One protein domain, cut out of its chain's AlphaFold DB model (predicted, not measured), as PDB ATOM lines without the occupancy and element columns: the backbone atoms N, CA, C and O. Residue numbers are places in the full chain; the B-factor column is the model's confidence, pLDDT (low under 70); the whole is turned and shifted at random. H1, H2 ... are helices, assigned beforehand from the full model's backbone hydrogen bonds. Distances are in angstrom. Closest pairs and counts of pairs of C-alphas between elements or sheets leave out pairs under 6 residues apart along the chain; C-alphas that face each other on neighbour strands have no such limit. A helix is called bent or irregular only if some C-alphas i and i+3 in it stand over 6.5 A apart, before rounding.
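Overview. This is residues 12 to 86 of the 710 residues of an uncharacterized protein of Elaeophora elaphi (UniProt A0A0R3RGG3). Three helices make the body: H1 and H2 cross at nearly a right angle, and H3 runs across the end of H1 at residues 12 to 15. From the far end of H3, residues 64 to 86, with the long helix H4, stick out as a free arm. The printed part has 75 residues with four named helices, H1 to H4 in order, and no named strand: the class is all helix. It is loose, with a radius of gyration of the C-alphas of 15.6 A, and spans 46 by 31 by 16 A, only just flat.

Arrangement. H1, residues 12 to 28, has a kink of 44 degrees near residue 22. It touches H2, residues 34 to 47, about perpendicular at 73 degrees; their closest C-alphas, of Val 20 and Gly 41, are 6.3 A apart. With residues 12 to 15 alone H1 touches H3, residues 50 to 63, about perpendicular at 78 degrees; the closest C-alphas, of Met 14 and Ala 60, are 6.6 A apart. H2 and H3 are close but not clearly touching, the C-alphas of Trp 45 and Lys 53 being closest at 7.9 A. H4, residues 67 to 86, touches no helix; it is close to H3 but not clearly touching, at a steep tilt of 59 degrees, the same way, the closest C-alphas being those of Tyr 63 and Arg 69, 6.8 A apart. H4 is apart from H1 and H2. Every O i to N i+4 pair is within hydrogen-bond range in H3 and H4, but 9 of 13 in H1 and 8 of 10 in H2.

Along the chain. H1 begins at C-alpha 12 (227.582, 185.435, 179.309) and is 21.0 A long. H2, 20.0 A, is only just irregular: C-alphas 40 and 43 are 6.8 A apart. H3 is 20.1 A long. H4, 28.4 A, ends at C-alpha 86 (249.664, 211.780, 190.294).

Size, cuts and confidence. The C-alphas farthest apart, of Ser 49 and Ala 86, are 48.5 A apart. The printed part has no cut, and its three links are tight. The model's pLDDT is under 70 at residues 70, 72 to 73 and 75 to 86.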
ATOM      1  N   PHE A  12     227.846 185.675 177.890       82.00
ATOM      2  CA  PHE A  12     227.582 185.435 179.309       82.00
ATOM      3  C   PHE A  12     227.728 186.710 180.147       82.00
ATOM      4  O   PHE A  12     226.781 187.124 180.807       82.00
ATOM      5  N   TRP A  13     228.886 187.374 180.098       84.44
ATOM      6  CA  TRP A  13     229.157 188.539 180.943       84.44
ATOM      7  C   TRP A  13     228.325 189.762 180.563       84.44
ATOM      8  O   TRP A  13     227.998 190.565 181.438       84.44
ATOM      9  N   MET A  14     227.940 189.888 179.292       84.06
ATOM     10  CA  MET A  14     227.074 190.978 178.853       84.06
ATOM     11  C   MET A  14     225.625 190.763 179.305       84.06
ATOM     12  O   MET A  14     225.044 191.675 179.887       84.06
ATOM     13  N   TYR A  15     225.092 189.542 179.170       86.00
ATOM     14  CA  TYR A  15     223.808 189.145 179.762       86.00
ATOM     15  C   TYR A  15     223.800 189.337 181.288       86.00
ATOM     16  O   TYR A  15     222.869 189.933 181.836       86.00
ATOM     17  N   MET A  16     224.871 188.924 181.981       87.44
ATOM     18  CA  MET A  16     224.993 189.133 183.426       87.44
ATOM     19  C   MET A  16     224.950 190.617 183.801       87.44
ATOM     20  O   MET A  16     224.249 190.968 184.741       87.44
ATOM     21  N   GLN A  17     225.662 191.500 183.093       83.69
ATOM     22  CA  GLN A  17     225.687 192.929 183.437       83.69
ATOM     23  C   GLN A  17     224.433 193.702 183.008       83.69
ATOM     24  O   GLN A  17     224.047 194.630 183.716       83.69
ATOM     25  N   GLN A  18     223.818 193.359 181.873       83.75
ATOM     26  CA  GLN A  18     222.697 194.121 181.305       83.75
ATOM     27  C   GLN A  18     221.323 193.616 181.761       83.75
ATOM     28  O   GLN A  18     220.410 194.423 181.893       83.75
ATOM     29  N   PHE A  19     221.171 192.309 182.001       84.44
ATOM     30  CA  PHE A  19     219.870 191.688 182.271       84.44
ATOM     31  C   PHE A  19     219.760 191.169 183.708       84.44
ATOM     32  O   PHE A  19     218.861 191.561 184.447       84.44
ATOM     33  N   VAL A  20     220.714 190.339 184.141       87.00
ATOM     34  CA  VAL A  20     220.645 189.672 185.456       87.00
ATOM     35  C   VAL A  20     221.024 190.614 186.601       87.00
ATOM     36  O   VAL A  20     220.393 190.605 187.655       87.00
ATOM     37  N   LYS A  21     222.051 191.454 186.417       86.94
ATOM     38  CA  LYS A  21     222.538 192.350 187.470       86.94
ATOM     39  C   LYS A  21     221.459 193.334 187.965       86.94
ATOM     40  O   LYS A  21     221.320 193.417 189.183       86.94
ATOM     41  N   PRO A  22     220.684 194.033 187.109       87.25
ATOM     42  CA  PRO A  22     219.611 194.911 187.577       87.25
ATOM     43  C   PRO A  22     218.531 194.163 188.370       87.25
ATOM     44  O   PRO A  22     218.146 194.627 189.441       87.25
ATOM     45  N   GLU A  23     218.097 192.985 187.895       86.81
ATOM     46  CA  GLU A  23     217.104 192.138 188.578       86.81
ATOM     47  C   GLU A  23     217.578 191.764 189.994       86.81
ATOM     48  O   GLU A  23     216.848 191.922 190.975       86.81
ATOM     49  N   LEU A  24     218.830 191.313 190.121       86.69
ATOM     50  CA  LEU A  24     219.391 190.890 191.401       86.69
ATOM     51  C   LEU A  24     219.738 192.069 192.328       86.69
ATOM     52  O   LEU A  24     219.493 191.967 193.529       86.69
ATOM     53  N   GLU A  25     220.263 193.193 191.825       89.06
ATOM     54  CA  GLU A  25     220.511 194.387 192.657       89.06
ATOM     55  C   GLU A  25     219.197 194.987 193.187       89.06
ATOM     56  O   GLU A  25     219.142 195.392 194.351       89.06
ATOM     57  N   GLN A  26     218.116 194.961 192.395       87.88
ATOM     58  CA  GLN A  26     216.773 195.328 192.854       87.88
ATOM     59  C   GLN A  26     216.248 194.351 193.918       87.88
ATOM     60  O   GLN A  26     215.725 194.781 194.945       87.88
ATOM     61  N   LYS A  27     216.420 193.039 193.707       85.75
ATOM     62  CA  LYS A  27     215.941 191.983 194.615       85.75
ATOM     63  C   LYS A  27     216.679 191.929 195.956       85.75
ATOM     64  O   LYS A  27     216.064 191.611 196.969       85.75
ATOM     65  N   PHE A  28     217.980 192.221 195.973       83.44
ATOM     66  CA  PHE A  28     218.804 192.210 197.189       83.44
ATOM     67  C   PHE A  28     218.971 193.593 197.843       83.44
ATOM     68  O   PHE A  28     219.611 193.686 198.890       83.44
ATOM     69  N   GLY A  29     218.444 194.668 197.242       85.31
ATOM     70  CA  GLY A  29     218.503 196.033 197.786       85.31
ATOM     71  C   GLY A  29     219.918 196.607 197.950       85.31
ATOM     72  O   GLY A  29     220.102 197.617 198.629       85.31
ATOM     73  N   ARG A  30     220.931 195.963 197.358       85.44
ATOM     74  CA  ARG A  30     222.355 196.287 197.512       85.44
ATOM     75  C   ARG A  30     223.082 196.130 196.184       85.44
ATOM     76  O   ARG A  30     222.694 195.304 195.360       85.44
ATOM     77  N   ARG A  31     224.190 196.857 196.009       84.38
ATOM     78  CA  ARG A  31     225.095 196.600 194.884       84.38
ATOM     79  C   ARG A  31     225.786 195.245 195.042       84.38
ATOM     80  O   ARG A  31     226.210 194.895 196.140       84.38
ATOM     81  N   LEU A  32     225.918 194.512 193.942       82.62
ATOM     82  CA  LEU A  32     226.496 193.167 193.902       82.62
ATOM     83  C   LEU A  32     227.922 193.188 193.347       82.62
ATOM     84  O   LEU A  32     228.204 193.866 192.346       82.62
ATOM     85  N   SER A  33     228.808 192.415 193.984       82.12
ATOM     86  CA  SER A  33     230.171 192.186 193.503       82.12
ATOM     87  C   SER A  33     230.178 191.323 192.236       82.12
ATOM     88  O   SER A  33     229.167 190.730 191.849       82.12
ATOM     89  N   ALA A  34     231.334 191.225 191.576       75.19
ATOM     90  CA  ALA A  34     231.497 190.318 190.441       75.19
ATOM     91  C   ALA A  34     231.301 188.842 190.845       75.19
ATOM     92  O   ALA A  34     230.768 188.066 190.055       75.19
ATOM     93  N   THR A  35     231.681 188.472 192.073       78.94
ATOM     94  CA  THR A  35     231.540 187.112 192.609       78.94
ATOM     95  C   THR A  35     230.080 186.783 192.916       78.94
ATOM     96  O   THR A  35     229.593 185.757 192.444       78.94
ATOM     97  N   ASP A  36     229.353 187.685 193.599       80.00
ATOM     98  CA  ASP A  36     227.899 187.550 193.816       80.00
ATOM     99  C   ASP A  36     227.177 187.352 192.471       80.00
ATOM    100  O   ASP A  36     226.348 186.456 192.318       80.00
ATOM    101  N   LEU A  37     227.506 188.183 191.473       82.50
ATOM    102  CA  LEU A  37     226.838 188.173 190.174       82.50
ATOM    103  C   LEU A  37     227.061 186.865 189.403       82.50
ATOM    104  O   LEU A  37     226.140 186.396 188.740       82.50
ATOM    105  N   VAL A  38     228.243 186.250 189.502       81.62
ATOM    106  CA  VAL A  38     228.474 184.914 188.929       81.62
ATOM    107  C   VAL A  38     227.697 183.860 189.712       81.62
ATOM    108  O   VAL A  38     226.991 183.063 189.100       81.62
ATOM    109  N   GLN A  39     227.777 183.866 191.046       83.00
ATOM    110  CA  GLN A  39     227.161 182.846 191.900       83.00
ATOM    111  C   GLN A  39     225.630 182.812 191.767       83.00
ATOM    112  O   GLN A  39     225.051 181.746 191.561       83.00
ATOM    113  N   PHE A  40     224.974 183.971 191.840       82.19
ATOM    114  CA  PHE A  40     223.518 184.081 191.711       82.19
ATOM    115  C   PHE A  40     223.046 184.133 190.252       82.19
ATOM    116  O   PHE A  40     221.906 183.767 189.971       82.19
ATOM    117  N   GLY A  41     223.903 184.555 189.317       83.88
ATOM    118  CA  GLY A  41     223.552 184.676 187.905       83.88
ATOM    119  C   GLY A  41     223.706 183.394 187.089       83.88
ATOM    120  O   GLY A  41     222.934 183.193 186.150       83.88
ATOM    121  N   LEU A  42     224.631 182.485 187.438       82.50
ATOM    122  CA  LEU A  42     224.852 181.230 186.696       82.50
ATOM    123  C   LEU A  42     223.544 180.449 186.407       82.50
ATOM    124  O   LEU A  42     223.366 180.026 185.263       82.50
ATOM    125  N   PRO A  43     222.585 180.313 187.352       86.75
ATOM    126  CA  PRO A  43     221.301 179.660 187.089       86.75
ATOM    127  C   PRO A  43     220.405 180.393 186.077       86.75
ATOM    128  O   PRO A  43     219.613 179.738 185.406       86.75
ATOM    129  N   HIS A  44     220.512 181.721 185.949       84.00
ATOM    130  CA  HIS A  44     219.761 182.502 184.955       84.00
ATOM    131  C   HIS A  44     220.323 182.244 183.548       84.00
ATOM    132  O   HIS A  44     219.565 181.915 182.641       84.00
ATOM    133  N   TRP A  45     221.653 182.255 183.376       85.38
ATOM    134  CA  TRP A  45     222.273 181.906 182.088       85.38
ATOM    135  C   TRP A  45     222.038 180.444 181.696       85.38
ATOM    136  O   TRP A  45     221.760 180.159 180.534       85.38
ATOM    137  N   SER A  46     222.117 179.502 182.640       82.81
ATOM    138  CA  SER A  46     221.889 178.082 182.342       82.81
ATOM    139  C   SER A  46     220.507 177.822 181.730       82.81
ATOM    140  O   SER A  46     220.430 177.015 180.805       82.81
ATOM    141  N   LYS A  47     219.467 178.550 182.166       87.50
ATOM    142  CA  LYS A  47     218.075 178.429 181.686       87.50
ATOM    143  C   LYS A  47     217.830 178.883 180.244       87.50
ATOM    144  O   LYS A  47     216.843 178.435 179.672       87.50
ATOM    145  N   LEU A  48     218.676 179.747 179.677       85.75
ATOM    146  CA  LEU A  48     218.513 180.224 178.296       85.75
ATOM    147  C   LEU A  48     218.574 179.065 177.282       85.75
ATOM    148  O   LEU A  48     219.237 178.054 177.532       85.75
ATOM    149  N   SER A  49     217.969 179.220 176.110       87.88
ATOM    150  CA  SER A  49     218.112 178.285 174.989       87.88
ATOM    151  C   SER A  49     219.537 178.305 174.399       87.88
ATOM    152  O   SER A  49     220.415 179.046 174.858       87.88
ATOM    153  N   PHE A  50     219.821 177.463 173.401       75.44
ATOM    154  CA  PHE A  50     221.102 177.531 172.685       75.44
ATOM    155  C   PHE A  50     221.178 178.787 171.799       75.44
ATOM    156  O   PHE A  50     222.206 179.461 171.751       75.44
ATOM    157  N   GLU A  51     220.057 179.122 171.169       85.56
ATOM    158  CA  GLU A  51     219.851 180.248 170.261       85.56
ATOM    159  C   GLU A  51     220.004 181.578 171.008       85.56
ATOM    160  O   GLU A  51     220.805 182.415 170.599       85.56
ATOM    161  N   GLU A  52     219.345 181.736 172.163       83.00
ATOM    162  CA  GLU A  52     219.501 182.911 173.035       83.00
ATOM    163  C   GLU A  52     220.965 183.090 173.477       83.00
ATOM    164  O   GLU A  52     221.506 184.198 173.474       83.00
ATOM    165  N   LYS A  53     221.650 181.991 173.829       83.31
ATOM    166  CA  LYS A  53     223.073 182.018 174.208       83.31
ATOM    167  C   LYS A  53     223.980 182.436 173.047       83.31
ATOM    168  O   LYS A  53     225.015 183.055 173.309       83.31
ATOM    169  N   GLU A  54     223.627 182.127 171.798       78.38
ATOM    170  CA  GLU A  54     224.368 182.597 170.622       78.38
ATOM    171  C   GLU A  54     224.030 184.048 170.261       78.38
ATOM    172  O   GLU A  54     224.940 184.816 169.962       78.38
ATOM    173  N   GLU A  55     222.772 184.476 170.397       85.69
ATOM    174  CA  GLU A  55     222.371 185.876 170.213       85.69
ATOM    175  C   GLU A  55     223.147 186.801 171.167       85.69
ATOM    176  O   GLU A  55     223.712 187.813 170.748       85.69
ATOM    177  N   TRP A  56     223.285 186.417 172.442       85.38
ATOM    178  CA  TRP A  56     224.135 187.142 173.392       85.38
ATOM    179  C   TRP A  56     225.629 187.085 173.036       85.38
ATOM    180  O   TRP A  56     226.358 188.027 173.356       85.38
ATOM    181  N   ARG A  57     226.112 186.031 172.356       81.44
ATOM    182  CA  ARG A  57     227.488 185.981 171.825       81.44
ATOM    183  C   ARG A  57     227.677 186.912 170.625       81.44
ATOM    184  O   ARG A  57     228.708 187.580 170.580       81.44
ATOM    185  N   GLU A  58     226.720 187.017 169.703       79.94
ATOM    186  CA  GLU A  58     226.784 187.971 168.583       79.94
ATOM    187  C   GLU A  58     226.646 189.422 169.041       79.94
ATOM    188  O   GLU A  58     227.514 190.234 168.722       79.94
ATOM    189  N   LYS A  59     225.678 189.745 169.907       82.44
ATOM    190  CA  LYS A  59     225.577 191.084 170.519       82.44
ATOM    191  C   LYS A  59     226.870 191.479 171.245       82.44
ATOM    192  O   LYS A  59     227.295 192.631 171.180       82.44
ATOM    193  N   ALA A  60     227.541 190.531 171.905       80.06
ATOM    194  CA  ALA A  60     228.848 190.783 172.509       80.06
ATOM    195  C   ALA A  60     229.957 190.985 171.460       80.06
ATOM    196  O   ALA A  60     230.794 191.863 171.651       80.06
ATOM    197  N   LYS A  61     229.973 190.245 170.340       80.69
ATOM    198  CA  LYS A  61     230.895 190.481 169.205       80.69
ATOM    199  C   LYS A  61     230.668 191.861 168.563       80.69
ATOM    200  O   LYS A  61     231.642 192.512 168.194       80.69
ATOM    201  N   GLU A  62     229.422 192.320 168.479       81.94
ATOM    202  CA  GLU A  62     229.036 193.639 167.964       81.94
ATOM    203  C   GLU A  62     229.454 194.776 168.909       81.94
ATOM    204  O   GLU A  62     230.226 195.646 168.506       81.94
ATOM    205  N   TYR A  63     229.084 194.718 170.196       78.06
ATOM    206  CA  TYR A  63     229.591 195.661 171.206       78.06
ATOM    207  C   TYR A  63     231.126 195.635 171.282       78.06
ATOM    208  O   TYR A  63     231.772 196.662 171.478       78.06
ATOM    209  N   ASN A  64     231.747 194.473 171.052       73.31
ATOM    210  CA  ASN A  64     233.199 194.348 170.997       73.31
ATOM    211  C   ASN A  64     233.855 195.114 169.828       73.31
ATOM    212  O   ASN A  64     235.065 195.355 169.912       73.31
ATOM    213  N   ARG A  65     233.088 195.524 168.807       77.50
ATOM    214  CA  ARG A  65     233.516 196.323 167.643       77.50
ATOM    215  C   ARG A  65     233.086 197.801 167.703       77.50
ATOM    216  O   ARG A  65     233.620 198.583 166.925       77.50
ATOM    217  N   SER A  66     232.151 198.188 168.577       77.31
ATOM    218  CA  SER A  66     231.537 199.528 168.553       77.31
ATOM    219  C   SER A  66     232.446 200.657 169.064       77.31
ATOM    220  O   SER A  66     233.317 200.463 169.921       77.31
ATOM    221  N   ASP A  67     232.198 201.878 168.584       72.75
ATOM    222  CA  ASP A  67     232.958 203.073 168.975       72.75
ATOM    223  C   ASP A  67     232.767 203.447 170.449       72.75
ATOM    224  O   ASP A  67     233.699 203.938 171.085       72.75
ATOM    225  N   GLU A  68     231.614 203.127 171.049       71.75
ATOM    226  CA  GLU A  68     231.409 203.249 172.498       71.75
ATOM    227  C   GLU A  68     232.485 202.493 173.283       71.75
ATOM    228  O   GLU A  68     233.007 202.987 174.285       71.75
ATOM    229  N   ARG A  69     232.857 201.296 172.816       70.69
ATOM    230  CA  ARG A  69     233.894 200.483 173.443       70.69
ATOM    231  C   ARG A  69     235.293 201.027 173.172       70.69
ATOM    232  O   ARG A  69     236.142 200.932 174.059       70.69
ATOM    233  N   GLN A  70     235.544 201.599 171.996       68.12
ATOM    234  CA  GLN A  70     236.809 202.280 171.703       68.12
ATOM    235  C   GLN A  70     236.992 203.498 172.622       68.12
ATOM    236  O   GLN A  70     238.003 203.599 173.319       68.12
ATOM    237  N   ASN A  71     235.963 204.336 172.747       71.75
ATOM    238  CA  ASN A  71     235.943 205.498 173.635       71.75
ATOM    239  C   ASN A  71     236.056 205.101 175.115       71.75
ATOM    240  O   ASN A  71     236.839 205.692 175.857       71.75
ATOM    241  N   ARG A  72     235.361 204.044 175.556       67.62
ATOM    242  CA  ARG A  72     235.467 203.523 176.933       67.62
ATOM    243  C   ARG A  72     236.836 202.897 177.232       67.62
ATOM    244  O   ARG A  72     237.275 202.916 178.381       67.62
ATOM    245  N   ARG A  73     237.536 202.373 176.217       67.38
ATOM    246  CA  ARG A  73     238.950 201.970 176.320       67.38
ATOM    247  C   ARG A  73     239.867 203.190 176.443       67.38
ATOM    248  O   ARG A  73     240.700 203.180 177.343       67.38
ATOM    249  N   LEU A  74     239.684 204.236 175.625       71.31
ATOM    250  CA  LEU A  74     240.430 205.498 175.764       71.31
ATOM    251  C   LEU A  74     240.265 206.099 177.165       71.31
ATOM    252  O   LEU A  74     241.268 206.342 177.829       71.31
ATOM    253  N   LEU A  75     239.029 206.246 177.656       67.62
ATOM    254  CA  LEU A  75     238.756 206.820 178.981       67.62
ATOM    255  C   LEU A  75     239.456 206.049 180.113       67.62
ATOM    256  O   LEU A  75     240.001 206.656 181.034       67.62
ATOM    257  N   ASN A  76     239.477 204.715 180.040       64.06
ATOM    258  CA  ASN A  76     240.190 203.887 181.014       64.06
ATOM    259  C   ASN A  76     241.717 204.057 180.909       64.06
ATOM    260  O   ASN A  76     242.392 204.084 181.937       64.06
ATOM    261  N   CYS A  77     242.266 204.204 179.699       68.12
ATOM    262  CA  CYS A  77     243.684 204.517 179.502       68.12
ATOM    263  C   CYS A  77     244.044 205.900 180.068       68.12
ATOM    264  O   CYS A  77     245.016 206.005 180.809       68.12
ATOM    265  N   GLU A  78     243.244 206.936 179.803       69.19
ATOM    266  CA  GLU A  78     243.440 208.283 180.358       69.19
ATOM    267  C   GLU A  78     243.300 208.334 181.884       69.19
ATOM    268  O   GLU A  78     243.994 209.109 182.543       69.19
ATOM    269  N   TYR A  79     242.395 207.538 182.457       64.69
ATOM    270  CA  TYR A  79     242.238 207.418 183.906       64.69
ATOM    271  C   TYR A  79     243.462 206.746 184.543       64.69
ATOM    272  O   TYR A  79     243.984 207.230 185.548       64.69
ATOM    273  N   HIS A  80     243.971 205.669 183.936       55.66
ATOM    274  CA  HIS A  80     245.211 205.031 184.380       55.66
ATOM    275  C   HIS A  80     246.439 205.934 184.192       55.66
ATOM    276  O   HIS A  80     247.303 205.952 185.064       55.66
ATOM    277  N   GLN A  81     246.504 206.710 183.107       61.19
ATOM    278  CA  GLN A  81     247.602 207.644 182.862       61.19
ATOM    279  C   GLN A  81     247.609 208.789 183.884       61.19
ATOM    280  O   GLN A  81     248.624 208.981 184.548       61.19
ATOM    281  N   ARG A  82     246.471 209.462 184.114       59.34
ATOM    282  CA  ARG A  82     246.362 210.519 185.138       59.34
ATOM    283  C   ARG A  82     246.695 210.028 186.547       59.34
ATOM    284  O   ARG A  82     247.219 210.791 187.349       59.34
ATOM    285  N   ARG A  83     246.426 208.754 186.854       51.91
ATOM    286  CA  ARG A  83     246.826 208.149 188.133       51.91
ATOM    287  C   ARG A  83     248.344 207.943 188.223       51.91
ATOM    288  O   ARG A  83     248.933 208.311 189.227       51.91
ATOM    289  N   HIS A  84     248.987 207.468 187.155       53.31
ATOM    290  CA  HIS A  84     250.455 207.386 187.077       53.31
ATOM    291  C   HIS A  84     251.168 208.748 187.073       53.31
ATOM    292  O   HIS A  84     252.338 208.816 187.441       53.31
ATOM    293  N   GLU A  85     250.496 209.815 186.643       51.41
ATOM    294  CA  GLU A  85     251.007 211.189 186.708       51.41
ATOM    295  C   GLU A  85     250.865 211.785 188.122       51.41
ATOM    296  O   GLU A  85     251.726 212.551 188.538       51.41
ATOM    297  N   ALA A  86     249.847 211.378 188.893       50.50
ATOM    298  CA  ALA A  86     249.664 211.780 190.294       50.50
ATOM    299  C   ALA A  86     250.579 211.038 191.294       50.50
ATOM    300  O   ALA A  86     250.840 211.556 192.376       50.50
TER     301      ALA A  86